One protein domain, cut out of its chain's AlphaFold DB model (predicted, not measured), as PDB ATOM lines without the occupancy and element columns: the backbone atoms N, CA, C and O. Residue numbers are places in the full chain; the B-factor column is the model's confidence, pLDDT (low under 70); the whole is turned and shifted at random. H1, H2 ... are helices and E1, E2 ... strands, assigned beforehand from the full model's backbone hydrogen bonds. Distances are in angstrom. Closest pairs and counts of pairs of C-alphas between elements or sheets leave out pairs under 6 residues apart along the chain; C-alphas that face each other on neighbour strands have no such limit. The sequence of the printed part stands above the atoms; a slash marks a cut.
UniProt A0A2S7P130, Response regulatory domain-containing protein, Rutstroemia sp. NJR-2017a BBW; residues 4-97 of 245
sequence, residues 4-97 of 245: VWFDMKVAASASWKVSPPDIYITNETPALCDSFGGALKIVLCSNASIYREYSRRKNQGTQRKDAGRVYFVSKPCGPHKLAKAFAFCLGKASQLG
ATOM      1  N   VAL A   4       3.839  -0.196  22.732       72.94
ATOM      2  CA  VAL A   4       3.578  -1.107  21.613       72.94
ATOM      3  C   VAL A   4       2.620  -0.413  20.653       72.94
ATOM      4  O   VAL A   4       1.569   0.077  21.066       72.94
ATOM      5  N   TRP A   5       2.993  -0.346  19.380       70.00
ATOM      6  CA  TRP A   5       2.186   0.249  18.320       70.00
ATOM      7  C   TRP A   5       2.180  -0.694  17.120       70.00
ATOM      8  O   TRP A   5       3.210  -0.850  16.478       70.00
ATOM      9  N   PHE A   6       1.045  -1.348  16.841       69.12
ATOM     10  CA  PHE A   6       0.928  -2.368  15.782       69.12
ATOM     11  C   PHE A   6       2.044  -3.425  15.845       69.12
ATOM     12  O   PHE A   6       2.772  -3.622  14.876       69.12
ATOM     13  N   ASP A   7       2.240  -4.027  17.021       75.31
ATOM     14  CA  ASP A   7       3.311  -4.998  17.304       75.31
ATOM     15  C   ASP A   7       4.749  -4.474  17.119       75.31
ATOM     16  O   ASP A   7       5.721  -5.201  17.326       75.31
ATOM     17  N   MET A   8       4.919  -3.181  16.829       77.81
ATOM     18  CA  MET A   8       6.211  -2.509  16.848       77.81
ATOM     19  C   MET A   8       6.511  -1.970  18.243       77.81
ATOM     20  O   MET A   8       5.662  -1.360  18.902       77.81
ATOM     21  N   LYS A   9       7.761  -2.130  18.680       80.56
ATOM     22  CA  LYS A   9       8.260  -1.507  19.908       80.56
ATOM     23  C   LYS A   9       8.688  -0.075  19.610       80.56
ATOM     24  O   LYS A   9       9.653   0.157  18.889       80.56
ATOM     25  N   VAL A  10       7.990   0.892  20.193       82.56
ATOM     26  CA  VAL A  10       8.336   2.308  20.079       82.56
ATOM     27  C   VAL A  10       9.325   2.668  21.182       82.56
ATOM     28  O   VAL A  10       8.997   2.660  22.372       82.56
ATOM     29  N   ALA A  11      10.550   2.984  20.772       75.94
ATOM     30  CA  ALA A  11      11.635   3.384  21.654       75.94
ATOM     31  C   ALA A  11      11.730   4.916  21.746       75.94
ATOM     32  O   ALA A  11      11.865   5.605  20.733       75.94
ATOM     33  N   ALA A  12      11.705   5.455  22.967       70.94
ATOM     34  CA  ALA A  12      11.955   6.876  23.206       70.94
ATOM     35  C   ALA A  12      13.428   7.233  22.936       70.94
ATOM     36  O   ALA A  12      14.314   6.393  23.117       70.94
ATOM     37  N   SER A  13      13.698   8.494  22.581       66.44
ATOM     38  CA  SER A  13      15.034   8.977  22.189       66.44
ATOM     39  C   SER A  13      16.149   8.692  23.199       66.44
ATOM     40  O   SER A  13      17.281   8.414  22.809       66.44
ATOM     41  N   ALA A  14      15.826   8.669  24.494       65.06
ATOM     42  CA  ALA A  14      16.766   8.353  25.568       65.06
ATOM     43  C   ALA A  14      17.280   6.897  25.550       65.06
ATOM     44  O   ALA A  14      18.354   6.620  26.074       65.06
ATOM     45  N   SER A  15      16.541   5.966  24.936       62.72
ATOM     46  CA  SER A  15      16.880   4.531  24.907       62.72
ATOM     47  C   SER A  15      17.714   4.103  23.693       62.72
ATOM     48  O   SER A  15      18.233   2.989  23.663       62.72
ATOM     49  N   TRP A  16      17.911   4.998  22.718       67.94
ATOM     50  CA  TRP A  16      18.549   4.680  21.433       67.94
ATOM     51  C   TRP A  16      20.027   4.290  21.545       67.94
ATOM     52  O   TRP A  16      20.527   3.562  20.694       67.94
ATOM     53  N   LYS A  17      20.729   4.743  22.593       65.50
ATOM     54  CA  LYS A  17      22.137   4.374  22.833       65.50
ATOM     55  C   LYS A  17      22.303   2.939  23.339       65.50
ATOM     56  O   LYS A  17      23.355   2.350  23.132       65.50
ATOM     57  N   VAL A  18      21.285   2.407  24.019       68.00
ATOM     58  CA  VAL A  18      21.311   1.071  24.641       68.00
ATOM     59  C   VAL A  18      20.719   0.024  23.698       68.00
ATOM     60  O   VAL A  18      21.203  -1.099  23.643       68.00
ATOM     61  N   SER A  19      19.694   0.403  22.930       71.44
ATOM     62  CA  SER A  19      19.069  -0.437  21.909       71.44
ATOM     63  C   SER A  19      18.671   0.439  20.716       71.44
ATOM     64  O   SER A  19      17.622   1.092  20.773       71.44
ATOM     65  N   PRO A  20      19.488   0.509  19.651       71.75
ATOM     66  CA  PRO A  20      19.159   1.319  18.484       71.75
ATOM     67  C   PRO A  20      17.929   0.740  17.759       71.75
ATOM     68  O   PRO A  20      17.859  -0.474  17.577       71.75
ATOM     69  N   PRO A  21      16.949   1.568  17.349       75.94
ATOM     70  CA  PRO A  21      15.811   1.103  16.562       75.94
ATOM     71  C   PRO A  21      16.198   0.740  15.120       75.94
ATOM     72  O   PRO A  21      17.103   1.339  14.535       75.94
ATOM     73  N   ASP A  22      15.435  -0.181  14.524       80.38
ATOM     74  CA  ASP A  22      15.590  -0.602  13.122       80.38
ATOM     75  C   ASP A  22      15.222   0.514  12.132       80.38
ATOM     76  O   ASP A  22      15.818   0.650  11.058       80.38
ATOM     77  N   ILE A  23      14.227   1.330  12.504       85.06
ATOM     78  CA  ILE A  23      13.718   2.447  11.708       85.06
ATOM     79  C   ILE A  23      13.586   3.691  12.587       85.06
ATOM     80  O   ILE A  23      12.887   3.694  13.599       85.06
ATOM     81  N   TYR A  24      14.201   4.785  12.147       85.00
ATOM     82  CA  TYR A  24      14.062   6.111  12.736       85.00
ATOM     83  C   TYR A  24      13.009   6.910  11.979       85.00
ATOM     84  O   TYR A  24      13.105   7.063  10.765       85.00
ATOM     85  N   ILE A  25      12.041   7.486  12.687       87.06
ATOM     86  CA  ILE A  25      11.073   8.424  12.107       87.06
ATOM     87  C   ILE A  25      11.373   9.810  12.664       87.06
ATOM     88  O   ILE A  25      11.430   9.993  13.878       87.06
ATOM     89  N   THR A  26      11.573  10.791  11.788       83.19
ATOM     90  CA  THR A  26      11.859  12.174  12.192       83.19
ATOM     91  C   THR A  26      11.109  13.175  11.330       83.19
ATOM     92  O   THR A  26      10.800  12.910  10.171       83.19
ATOM     93  N   ASN A  27      10.873  14.365  11.875       84.31
ATOM     94  CA  ASN A  27      10.514  15.524  11.068       84.31
ATOM     95  C   ASN A  27      11.740  16.091  10.341       84.31
ATOM     96  O   ASN A  27      12.887  15.867  10.746       84.31
ATOM     97  N   GLU A  28      11.461  16.846   9.281       74.94
ATOM     98  CA  GLU A  28      12.423  17.687   8.575       74.94
ATOM     99  C   GLU A  28      13.218  18.572   9.551       74.94
ATOM    100  O   GLU A  28      12.713  19.532  10.126       74.94
ATOM    101  N   THR A  29      14.473  18.208   9.790       65.50
ATOM    102  CA  THR A  29      15.412  18.969  10.618       65.50
ATOM    103  C   THR A  29      16.675  19.217   9.795       65.50
ATOM    104  O   THR A  29      17.151  18.292   9.134       65.50
ATOM    105  N   PRO A  30      17.217  20.452   9.793       50.91
ATOM    106  CA  PRO A  30      18.342  20.831   8.932       50.91
ATOM    107  C   PRO A  30      19.642  20.104   9.302       50.91
ATOM    108  O   PRO A  30      20.485  19.861   8.443       50.91
ATOM    109  N   ALA A  31      19.773  19.678  10.559       53.38
ATOM    110  CA  ALA A  31      20.770  18.710  10.978       53.38
ATOM    111  C   ALA A  31      20.167  17.304  10.862       53.38
ATOM    112  O   ALA A  31      19.661  16.749  11.838       53.38
ATOM    113  N   LEU A  32      20.218  16.708   9.668       55.62
ATOM    114  CA  LEU A  32      20.093  15.257   9.506       55.62
ATOM    115  C   LEU A  32      21.317  14.623  10.186       55.62
ATOM    116  O   LEU A  32      22.267  14.235   9.528       55.62
ATOM    117  N   CYS A  33      21.335  14.637  11.520       48.50
ATOM    118  CA  CYS A  33      22.515  14.319  12.304       48.50
ATOM    119  C   CYS A  33      22.921  12.861  12.048       48.50
ATOM    120  O   CYS A  33      22.099  11.949  12.180       48.50
ATOM    121  N   ASP A  34      24.186  12.693  11.661       52.94
ATOM    122  CA  ASP A  34      24.892  11.491  11.186       52.94
ATOM    123  C   ASP A  34      25.021  10.357  12.237       52.94
ATOM    124  O   ASP A  34      25.842   9.453  12.100       52.94
ATOM    125  N   SER A  35      24.257  10.383  13.330       53.00
ATOM    126  CA  SER A  35      24.616   9.652  14.557       53.00
ATOM    127  C   SER A  35      23.994   8.258  14.723       53.00
ATOM    128  O   SER A  35      24.239   7.621  15.742       53.00
ATOM    129  N   PHE A  36      23.199   7.755  13.771       55.94
ATOM    130  CA  PHE A  36      22.361   6.557  13.991       55.94
ATOM    131  C   PHE A  36      22.872   5.249  13.382       55.94
ATOM    132  O   PHE A  36      22.083   4.371  13.037       55.94
ATOM    133  N   GLY A  37      24.195   5.091  13.273       56.06
ATOM    134  CA  GLY A  37      24.816   3.764  13.135       56.06
ATOM    135  C   GLY A  37      24.345   2.935  11.934       56.06
ATOM    136  O   GLY A  37      24.430   1.712  11.960       56.06
ATOM    137  N   GLY A  38      23.837   3.582  10.881       65.44
ATOM    138  CA  GLY A  38      23.411   2.905   9.663       65.44
ATOM    139  C   GLY A  38      21.996   2.309   9.668       65.44
ATOM    140  O   GLY A  38      21.707   1.490   8.799       65.44
ATOM    141  N   ALA A  39      21.105   2.693  10.574       73.75
ATOM    142  CA  ALA A  39      19.700   2.292  10.489       73.75
ATOM    143  C   ALA A  39      18.920   3.031   9.381       73.75
ATOM    144  O   ALA A  39      19.374   4.046   8.842       73.75
ATOM    145  N   LEU A  40      17.727   2.527   9.047       82.88
ATOM    146  CA  LEU A  40      16.826   3.154   8.076       82.88
ATOM    147  C   LEU A  40      16.162   4.392   8.688       82.88
ATOM    148  O   LEU A  40      15.802   4.402   9.863       82.88
ATOM    149  N   LYS A  41      15.954   5.437   7.885       83.88
ATOM    150  CA  LYS A  41      15.388   6.711   8.335       83.88
ATOM    151  C   LYS A  41      14.239   7.152   7.441       83.88
ATOM    152  O   LYS A  41      14.423   7.328   6.244       83.88
ATOM    153  N   ILE A  42      13.077   7.394   8.035       88.75
ATOM    154  CA  ILE A  42      11.904   7.994   7.403       88.75
ATOM    155  C   ILE A  42      11.808   9.457   7.855       88.75
ATOM    156  O   ILE A  42      11.631   9.752   9.038       88.75
ATOM    157  N   VAL A  43      11.925  10.385   6.910       87.75
ATOM    158  CA  VAL A  43      11.829  11.832   7.118       87.75
ATOM    159  C   VAL A  43      10.455  12.314   6.667       87.75
ATOM    160  O   VAL A  43      10.124  12.282   5.481       87.75
ATOM    161  N   LEU A  44       9.652  12.786   7.618       89.56
ATOM    162  CA  LEU A  44       8.352  13.392   7.366       89.56
ATOM    163  C   LEU A  44       8.549  14.846   6.931       89.56
ATOM    164  O   LEU A  44       8.990  15.693   7.716       89.56
ATOM    165  N   CYS A  45       8.199  15.124   5.682       86.75
ATOM    166  CA  CYS A  45       8.524  16.355   4.984       86.75
ATOM    167  C   CYS A  45       7.253  17.122   4.603       86.75
ATOM    168  O   CYS A  45       6.400  16.613   3.878       86.75
ATOM    169  N   SER A  46       7.120  18.351   5.083       84.31
ATOM    170  CA  SER A  46       6.104  19.316   4.654       84.31
ATOM    171  C   SER A  46       6.582  20.127   3.449       84.31
ATOM    172  O   SER A  46       5.759  20.683   2.729       84.31
ATOM    173  N   ASN A  47       7.902  20.210   3.226       79.31
ATOM    174  CA  ASN A  47       8.492  21.068   2.203       79.31
ATOM    175  C   ASN A  47       9.267  20.283   1.128       79.31
ATOM    176  O   ASN A  47      10.383  19.809   1.342       79.31
ATOM    177  N   ALA A  48       8.706  20.251  -0.082       78.31
ATOM    178  CA  ALA A  48       9.314  19.708  -1.298       78.31
ATOM    179  C   ALA A  48      10.787  20.111  -1.516       78.31
ATOM    180  O   ALA A  48      11.591  19.310  -1.998       78.31
ATOM    181  N   SER A  49      11.157  21.339  -1.150       78.31
ATOM    182  CA  SER A  49      12.500  21.884  -1.350       78.31
ATOM    183  C   SER A  49      13.570  21.122  -0.565       78.31
ATOM    184  O   SER A  49      14.659  20.906  -1.090       78.31
ATOM    185  N   ILE A  50      13.245  20.623   0.633       77.56
ATOM    186  CA  ILE A  50      14.180  19.857   1.476       77.56
ATOM    187  C   ILE A  50      14.517  18.516   0.814       77.56
ATOM    188  O   ILE A  50      15.680  18.117   0.750       77.56
ATOM    189  N   TYR A  51      13.513  17.839   0.247       82.12
ATOM    190  CA  TYR A  51      13.741  16.617  -0.525       82.12
ATOM    191  C   TYR A  51      14.562  16.885  -1.793       82.12
ATOM    192  O   TYR A  51      15.461  16.108  -2.124       82.12
ATOM    193  N   ARG A  52      14.252  17.964  -2.523       83.00
ATOM    194  CA  ARG A  52      14.963  18.320  -3.763       83.00
ATOM    195  C   ARG A  52      16.433  18.599  -3.486       83.00
ATOM    196  O   ARG A  52      17.296  18.111  -4.211       83.00
ATOM    197  N   GLU A  53      16.720  19.321  -2.409       80.81
ATOM    198  CA  GLU A  53      18.083  19.585  -1.973       80.81
ATOM    199  C   GLU A  53      18.815  18.301  -1.558       80.81
ATOM    200  O   GLU A  53      19.939  18.072  -2.012       80.81
ATOM    201  N   TYR A  54      18.172  17.432  -0.771       78.31
ATOM    202  CA  TYR A  54      18.719  16.119  -0.417       78.31
ATOM    203  C   TYR A  54      19.041  15.281  -1.664       78.31
ATOM    204  O   TYR A  54      20.151  14.768  -1.810       78.31
ATOM    205  N   SER A  55      18.097  15.196  -2.602       77.81
ATOM    206  CA  SER A  55      18.240  14.424  -3.841       77.81
ATOM    207  C   SER A  55      19.376  14.958  -4.712       77.81
ATOM    208  O   SER A  55      20.164  14.182  -5.252       77.81
ATOM    209  N   ARG A  56      19.521  16.287  -4.791       80.75
ATOM    210  CA  ARG A  56      20.630  16.940  -5.493       80.75
ATOM    211  C   ARG A  56      21.978  16.571  -4.868       80.75
ATOM    212  O   ARG A  56      22.892  16.187  -5.590       80.75
ATOM    213  N   ARG A  57      22.101  16.651  -3.538       75.12
ATOM    214  CA  ARG A  57      23.337  16.309  -2.807       75.12
ATOM    215  C   ARG A  57      23.694  14.824  -2.929       75.12
ATOM    216  O   ARG A  57      24.869  14.490  -3.057       75.12
ATOM    217  N   LYS A  58      22.690  13.942  -2.937       72.25
ATOM    218  CA  LYS A  58      22.856  12.498  -3.154       72.25
ATOM    219  C   LYS A  58      23.410  12.191  -4.548       72.25
ATOM    220  O   LYS A  58      24.362  11.430  -4.668       72.25
ATOM    221  N   ASN A  59      22.855  12.819  -5.584       69.69
ATOM    222  CA  ASN A  59      23.279  12.597  -6.971       69.69
ATOM    223  C   ASN A  59      24.657  13.200  -7.284       69.69
ATOM    224  O   ASN A  59      25.335  12.731  -8.190       69.69
ATOM    225  N   GLN A  60      25.093  14.210  -6.526       67.56
ATOM    226  CA  GLN A  60      26.408  14.844  -6.676       67.56
ATOM    227  C   GLN A  60      27.544  14.114  -5.931       67.56
ATOM    228  O   GLN A  60      28.653  14.632  -5.843       67.56
ATOM    229  N   GLY A  61      27.296  12.922  -5.372       59.72
ATOM    230  CA  GLY A  61      28.334  12.075  -4.763       59.72
ATOM    231  C   GLY A  61      28.906  12.578  -3.429       59.72
ATOM    232  O   GLY A  61      29.714  11.888  -2.812       59.72
ATOM    233  N   THR A  62      28.474  13.743  -2.935       54.66
ATOM    234  CA  THR A  62      28.971  14.354  -1.687       54.66
ATOM    235  C   THR A  62      28.455  13.640  -0.428       54.66
ATOM    236  O   THR A  62      29.066  13.718   0.633       54.66
ATOM    237  N   GLN A  63      27.345  12.903  -0.532       57.41
ATOM    238  CA  GLN A  63      26.727  12.149   0.565       57.41
ATOM    239  C   GLN A  63      26.982  10.639   0.397       57.41
ATOM    240  O   GLN A  63      26.083   9.851   0.129       57.41
ATOM    241  N   ARG A  64      28.250  10.226   0.528       52.66
ATOM    242  CA  ARG A  64      28.664   8.807   0.488       52.66
ATOM    243  C   ARG A  64      28.325   8.042   1.784       52.66
ATOM    244  O   ARG A  64      28.499   6.829   1.830       52.66
ATOM    245  N   LYS A  65      27.860   8.741   2.833       55.25
ATOM    246  CA  LYS A  65      27.538   8.173   4.158       55.25
ATOM    247  C   LYS A  65      26.091   7.682   4.267       55.25
ATOM    248  O   LYS A  65      25.855   6.623   4.844       55.25
ATOM    249  N   ASP A  66      25.140   8.372   3.635       62.62
ATOM    250  CA  ASP A  66      23.765   7.894   3.480       62.62
ATOM    251  C   ASP A  66      23.680   6.898   2.318       62.62
ATOM    252  O   ASP A  66      23.248   7.239   1.217       62.62
ATOM    253  N   ALA A  67      24.082   5.647   2.545       62.78
ATOM    254  CA  ALA A  67      24.040   4.547   1.571       62.78
ATOM    255  C   ALA A  67      22.600   4.130   1.165       62.78
ATOM    256  O   ALA A  67      22.209   2.973   1.285       62.78
ATOM    257  N   GLY A  68      21.757   5.081   0.754       68.75
ATOM    258  CA  GLY A  68      20.355   4.870   0.408       68.75
ATOM    259  C   GLY A  68      19.430   4.632   1.602       68.75
ATOM    260  O   GLY A  68      18.323   4.145   1.399       68.75
ATOM    261  N   ARG A  69      19.859   4.965   2.825       75.19
ATOM    262  CA  ARG A  69      19.143   4.622   4.068       75.19
ATOM    263  C   ARG A  69      18.118   5.667   4.517       75.19
ATOM    264  O   ARG A  69      17.413   5.428   5.492       75.19
ATOM    265  N   VAL A  70      18.005   6.791   3.807       81.81
ATOM    266  CA  VAL A  70      17.055   7.871   4.107       81.81
ATOM    267  C   VAL A  70      15.930   7.900   3.072       81.81
ATOM    268  O   VAL A  70      16.172   7.899   1.863       81.81
ATOM    269  N   TYR A  71      14.697   7.961   3.567       84.25
ATOM    270  CA  TYR A  71      13.448   7.927   2.817       84.25
ATOM    271  C   TYR A  71      12.584   9.108   3.221       84.25
ATOM    272  O   TYR A  71      12.436   9.388   4.406       84.25
ATOM    273  N   PHE A  72      11.995   9.800   2.253       87.06
ATOM    274  CA  PHE A  72      11.157  10.966   2.515       87.06
ATOM    275  C   PHE A  72       9.685  10.622   2.314       87.06
ATOM    276  O   PHE A  72       9.328   9.900   1.388       87.06
ATOM    277  N   VAL A  73       8.825  11.159   3.177       89.62
ATOM    278  CA  VAL A  73       7.370  10.983   3.109       89.62
ATOM    279  C   VAL A  73       6.706  12.344   3.252       89.62
ATOM    280  O   VAL A  73       6.964  13.061   4.216       89.62
ATOM    281  N   SER A  74       5.838  12.710   2.305       86.94
ATOM    282  CA  SER A  74       5.132  13.994   2.343       86.94
ATOM    283  C   SER A  74       4.066  14.038   3.442       86.94
ATOM    284  O   SER A  74       3.304  13.079   3.621       86.94
ATOM    285  N   LYS A  75       3.970  15.170   4.147       86.38
ATOM    286  CA  LYS A  75       2.847  15.479   5.042       86.38
ATOM    287  C   LYS A  75       1.645  16.025   4.242       86.38
ATOM    288  O   LYS A  75       1.861  16.703   3.240       86.38
ATOM    289  N   PRO A  76       0.396  15.758   4.670       87.00
ATOM    290  CA  PRO A  76       0.028  14.880   5.780       87.00
ATOM    291  C   PRO A  76       0.315  13.404   5.455       87.00
ATOM    292  O   PRO A  76       0.228  12.958   4.305       87.00
ATOM    293  N   CYS A  77       0.675  12.643   6.487       81.31
ATOM    294  CA  CYS A  77       0.955  11.215   6.389       81.31
ATOM    295  C   CYS A  77      -0.133  10.417   7.122       81.31
ATOM    296  O   CYS A  77      -0.157  10.353   8.348       81.31
ATOM    297  N   GLY A  78      -1.056   9.828   6.357       82.69
ATOM    298  CA  GLY A  78      -2.033   8.873   6.887       82.69
ATOM    299  C   GLY A  78      -1.439   7.465   7.061       82.69
ATOM    300  O   GLY A  78      -0.353   7.196   6.532       82.69
ATOM    301  N   PRO A  79      -2.164   6.541   7.725       83.81
ATOM    302  CA  PRO A  79      -1.682   5.187   8.013       83.81
ATOM    303  C   PRO A  79      -1.175   4.434   6.776       83.81
ATOM    304  O   PRO A  79      -0.097   3.851   6.809       83.81
ATOM    305  N   HIS A  80      -1.888   4.524   5.649       83.25
ATOM    306  CA  HIS A  80      -1.516   3.831   4.411       83.25
ATOM    307  C   HIS A  80      -0.202   4.350   3.803       83.25
ATOM    308  O   HIS A  80       0.646   3.571   3.366       83.25
ATOM    309  N   LYS A  81       0.001   5.675   3.807       85.44
ATOM    310  CA  LYS A  81       1.234   6.293   3.291       85.44
ATOM    311  C   LYS A  81       2.441   5.868   4.134       85.44
ATOM    312  O   LYS A  81       3.500   5.571   3.588       85.44
ATOM    313  N   LEU A  82       2.265   5.796   5.453       87.31
ATOM    314  CA  LEU A  82       3.314   5.361   6.368       87.31
ATOM    315  C   LEU A  82       3.595   3.851   6.255       87.31
ATOM    316  O   LEU A  82       4.755   3.461   6.202       87.31
ATOM    317  N   ALA A  83       2.562   3.016   6.107       85.69
ATOM    318  CA  ALA A  83       2.715   1.580   5.857       85.69
ATOM    319  C   ALA A  83       3.512   1.297   4.570       85.69
ATOM    320  O   ALA A  83       4.443   0.493   4.581       85.69
ATOM    321  N   LYS A  84       3.217   2.022   3.480       84.94
ATOM    322  CA  LYS A  84       3.976   1.944   2.219       84.94
ATOM    323  C   LYS A  84       5.445   2.332   2.421       84.94
ATOM    324  O   LYS A  84       6.332   1.670   1.883       84.94
ATOM    325  N   ALA A  85       5.712   3.365   3.222       87.62
ATOM    326  CA  ALA A  85       7.074   3.766   3.559       87.62
ATOM    327  C   ALA A  85       7.812   2.684   4.367       87.62
ATOM    328  O   ALA A  85       8.958   2.378   4.043       87.62
ATOM    329  N   PHE A  86       7.162   2.058   5.354       87.62
ATOM    330  CA  PHE A  86       7.751   0.948   6.108       87.62
ATOM    331  C   PHE A  86       8.073  -0.252   5.222       87.62
ATOM    332  O   PHE A  86       9.208  -0.722   5.242       87.62
ATOM    333  N   ALA A  87       7.117  -0.708   4.408       85.94
ATOM    334  CA  ALA A  87       7.322  -1.833   3.498       85.94
ATOM    335  C   ALA A  87       8.506  -1.585   2.549       85.94
ATOM    336  O   ALA A  87       9.349  -2.460   2.350       85.94
ATOM    337  N   PHE A  88       8.617  -0.362   2.024       83.94
ATOM    338  CA  PHE A  88       9.735   0.032   1.173       83.94
ATOM    339  C   PHE A  88      11.077   0.012   1.915       83.94
ATOM    340  O   PHE A  88      12.060  -0.519   1.400       83.94
ATOM    341  N   CYS A  89      11.122   0.567   3.129       83.19
ATOM    342  CA  CYS A  89      12.331   0.594   3.948       83.19
ATOM    343  C   CYS A  89      12.800  -0.828   4.292       83.19
ATOM    344  O   CYS A  89      13.969  -1.154   4.093       83.19
ATOM    345  N   LEU A  90      11.884  -1.685   4.747       82.44
ATOM    346  CA  LEU A  90      12.181  -3.065   5.135       82.44
ATOM    347  C   LEU A  90      12.646  -3.911   3.941       82.44
ATOM    348  O   LEU A  90      13.653  -4.604   4.053       82.44
ATOM    349  N   GLY A  91      12.002  -3.784   2.774       80.19
ATOM    350  CA  GLY A  91      12.436  -4.487   1.558       80.19
ATOM    351  C   GLY A  91      13.843  -4.090   1.094       80.19
ATOM    352  O   GLY A  91      14.598  -4.923   0.597       80.19
ATOM    353  N   LYS A  92      14.239  -2.826   1.301       72.56
ATOM    354  CA  LYS A  92      15.598  -2.346   1.003       72.56
ATOM    355  C   LYS A  92      16.641  -2.819   2.012       72.56
ATOM    356  O   LYS A  92      17.771  -3.092   1.611       72.56
ATOM    357  N   ALA A  93      16.296  -2.919   3.298       69.31
ATOM    358  CA  ALA A  93      17.206  -3.476   4.303       69.31
ATOM    359  C   ALA A  93      17.620  -4.912   3.956       69.31
ATOM    360  O   ALA A  93      18.798  -5.243   4.083       69.31
ATOM    361  N   SER A  94      16.698  -5.724   3.432       66.56
ATOM    362  CA  SER A  94      16.996  -7.087   2.974       66.56
ATOM    363  C   SER A  94      17.998  -7.137   1.814       66.56
ATOM    364  O   SER A  94      18.742  -8.102   1.703       66.56
ATOM    365  N   GLN A  95      18.056  -6.100   0.971       63.88
ATOM    366  CA  GLN A  95      18.993  -6.026  -0.159       63.88
ATOM    367  C   GLN A  95      20.371  -5.492   0.245       63.88
ATOM    368  O   GLN A  95      21.381  -5.875  -0.334       63.88
ATOM    369  N   LEU A  96      20.424  -4.612   1.247       60.72
ATOM    370  CA  LEU A  96      21.673  -4.017   1.731       60.72
ATOM    371  C   LEU A  96      22.442  -4.944   2.694       60.72
ATOM    372  O   LEU A  96      23.601  -4.679   3.010       60.72
ATOM    373  N   GLY A  97      21.801  -6.018   3.170       55.03
ATOM    374  CA  GLY A  97      22.385  -7.028   4.057       55.03
ATOM    375  C   GLY A  97      23.314  -8.043   3.379       55.03
ATOM    376  O   GLY A  97      24.036  -8.741   4.085       55.03
TER     377      GLY A  97
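This is residues 4 to 97 of the 245 residues of the protein "Response regulatory domain-containing protein" of Rutstroemia sp. NJR-2017a BBW (UniProt A0A2S7P130). Look first for a small sheet of three parallel strands, E2, E3 and E4, in the middle, with the long helix H2 packed over one face and running along it. H1 sits off towards the edge strand E4 and only grazes the sheet, while the short strand E1 lies far from H1, at the other end of the longest axis. The printed part has 94 residues with two named helices and four named strands, in the order E1, E2, E3, H1, E4, H2; the sheet's order is E2, E3, E4, and the class is mixed, helices and strands. The whole is compact, with a radius of gyration of the C-alphas of 13.5 A and spans of 39 by 29 by 27 A.

Begin at C-alpha 8, at (6.211, -2.509, 16.848), where E1 starts; it covers residues 8 to 10, 6.2 A long. E2 is residues 23 to 27, 13.5 A, and E3 is residues 40 to 45, 15.9 A. Find C-alpha 48 at (9.314, 19.708, -1.298); from there H1 runs through residues 48 to 59 over 16.7 A. E4 is residues 70 to 74, 13.5 A. H2, residues 79 to 97, is 27.3 A long and ends at C-alpha 97, (22.385, -7.028, 4.057).

Start with the sheet, whose inner strand is E3. E2 and E3 are parallel at 21 degrees; look for N 24 and O 40, within hydrogen-bond range at 2.8 A. E3 and E4 are parallel at 28 degrees, with N 43 and O 71 at 2.7 A. H2 and the sheet make two layers, a helix on one face of a sheet. H2 has a height over the sheet of 8.8 A and lies over E3, only just along the strands at 28 degrees on the local plane; the closest C-alphas of E3 and H2 are those of Leu 40 and Cys 89, 6.6 A apart. H1 only grazes the sheet with residues 48 to 54; its closest C-alpha pair with E4 is Tyr 51 and Phe 72, 6.9 A. E3, H1 and E4 form a strand-helix-strand unit, two parallel neighbour strands joined through a helix, with a right-handed crossover. H1 and H2 are apart. E1 pairs with no named strand, but its residues 8 to 9 pair antiparallel with residues 4 to 5. Every O i to N i+4 pair is within hydrogen-bond range in H1, and 14 of 15 are in H2.

The two C-alphas farthest apart, those of Val 4 and Gln 60, are 39.7 A from each other. The printed part has no cut. The links E1 to E2 and E2 to E3 are long, 12 residues each. The mean pLDDT of the printed part is 74.4; look for values under 70 at residue 6 and residues 13 to 18, 29 to 38, 59 to 68 and 93 to 97.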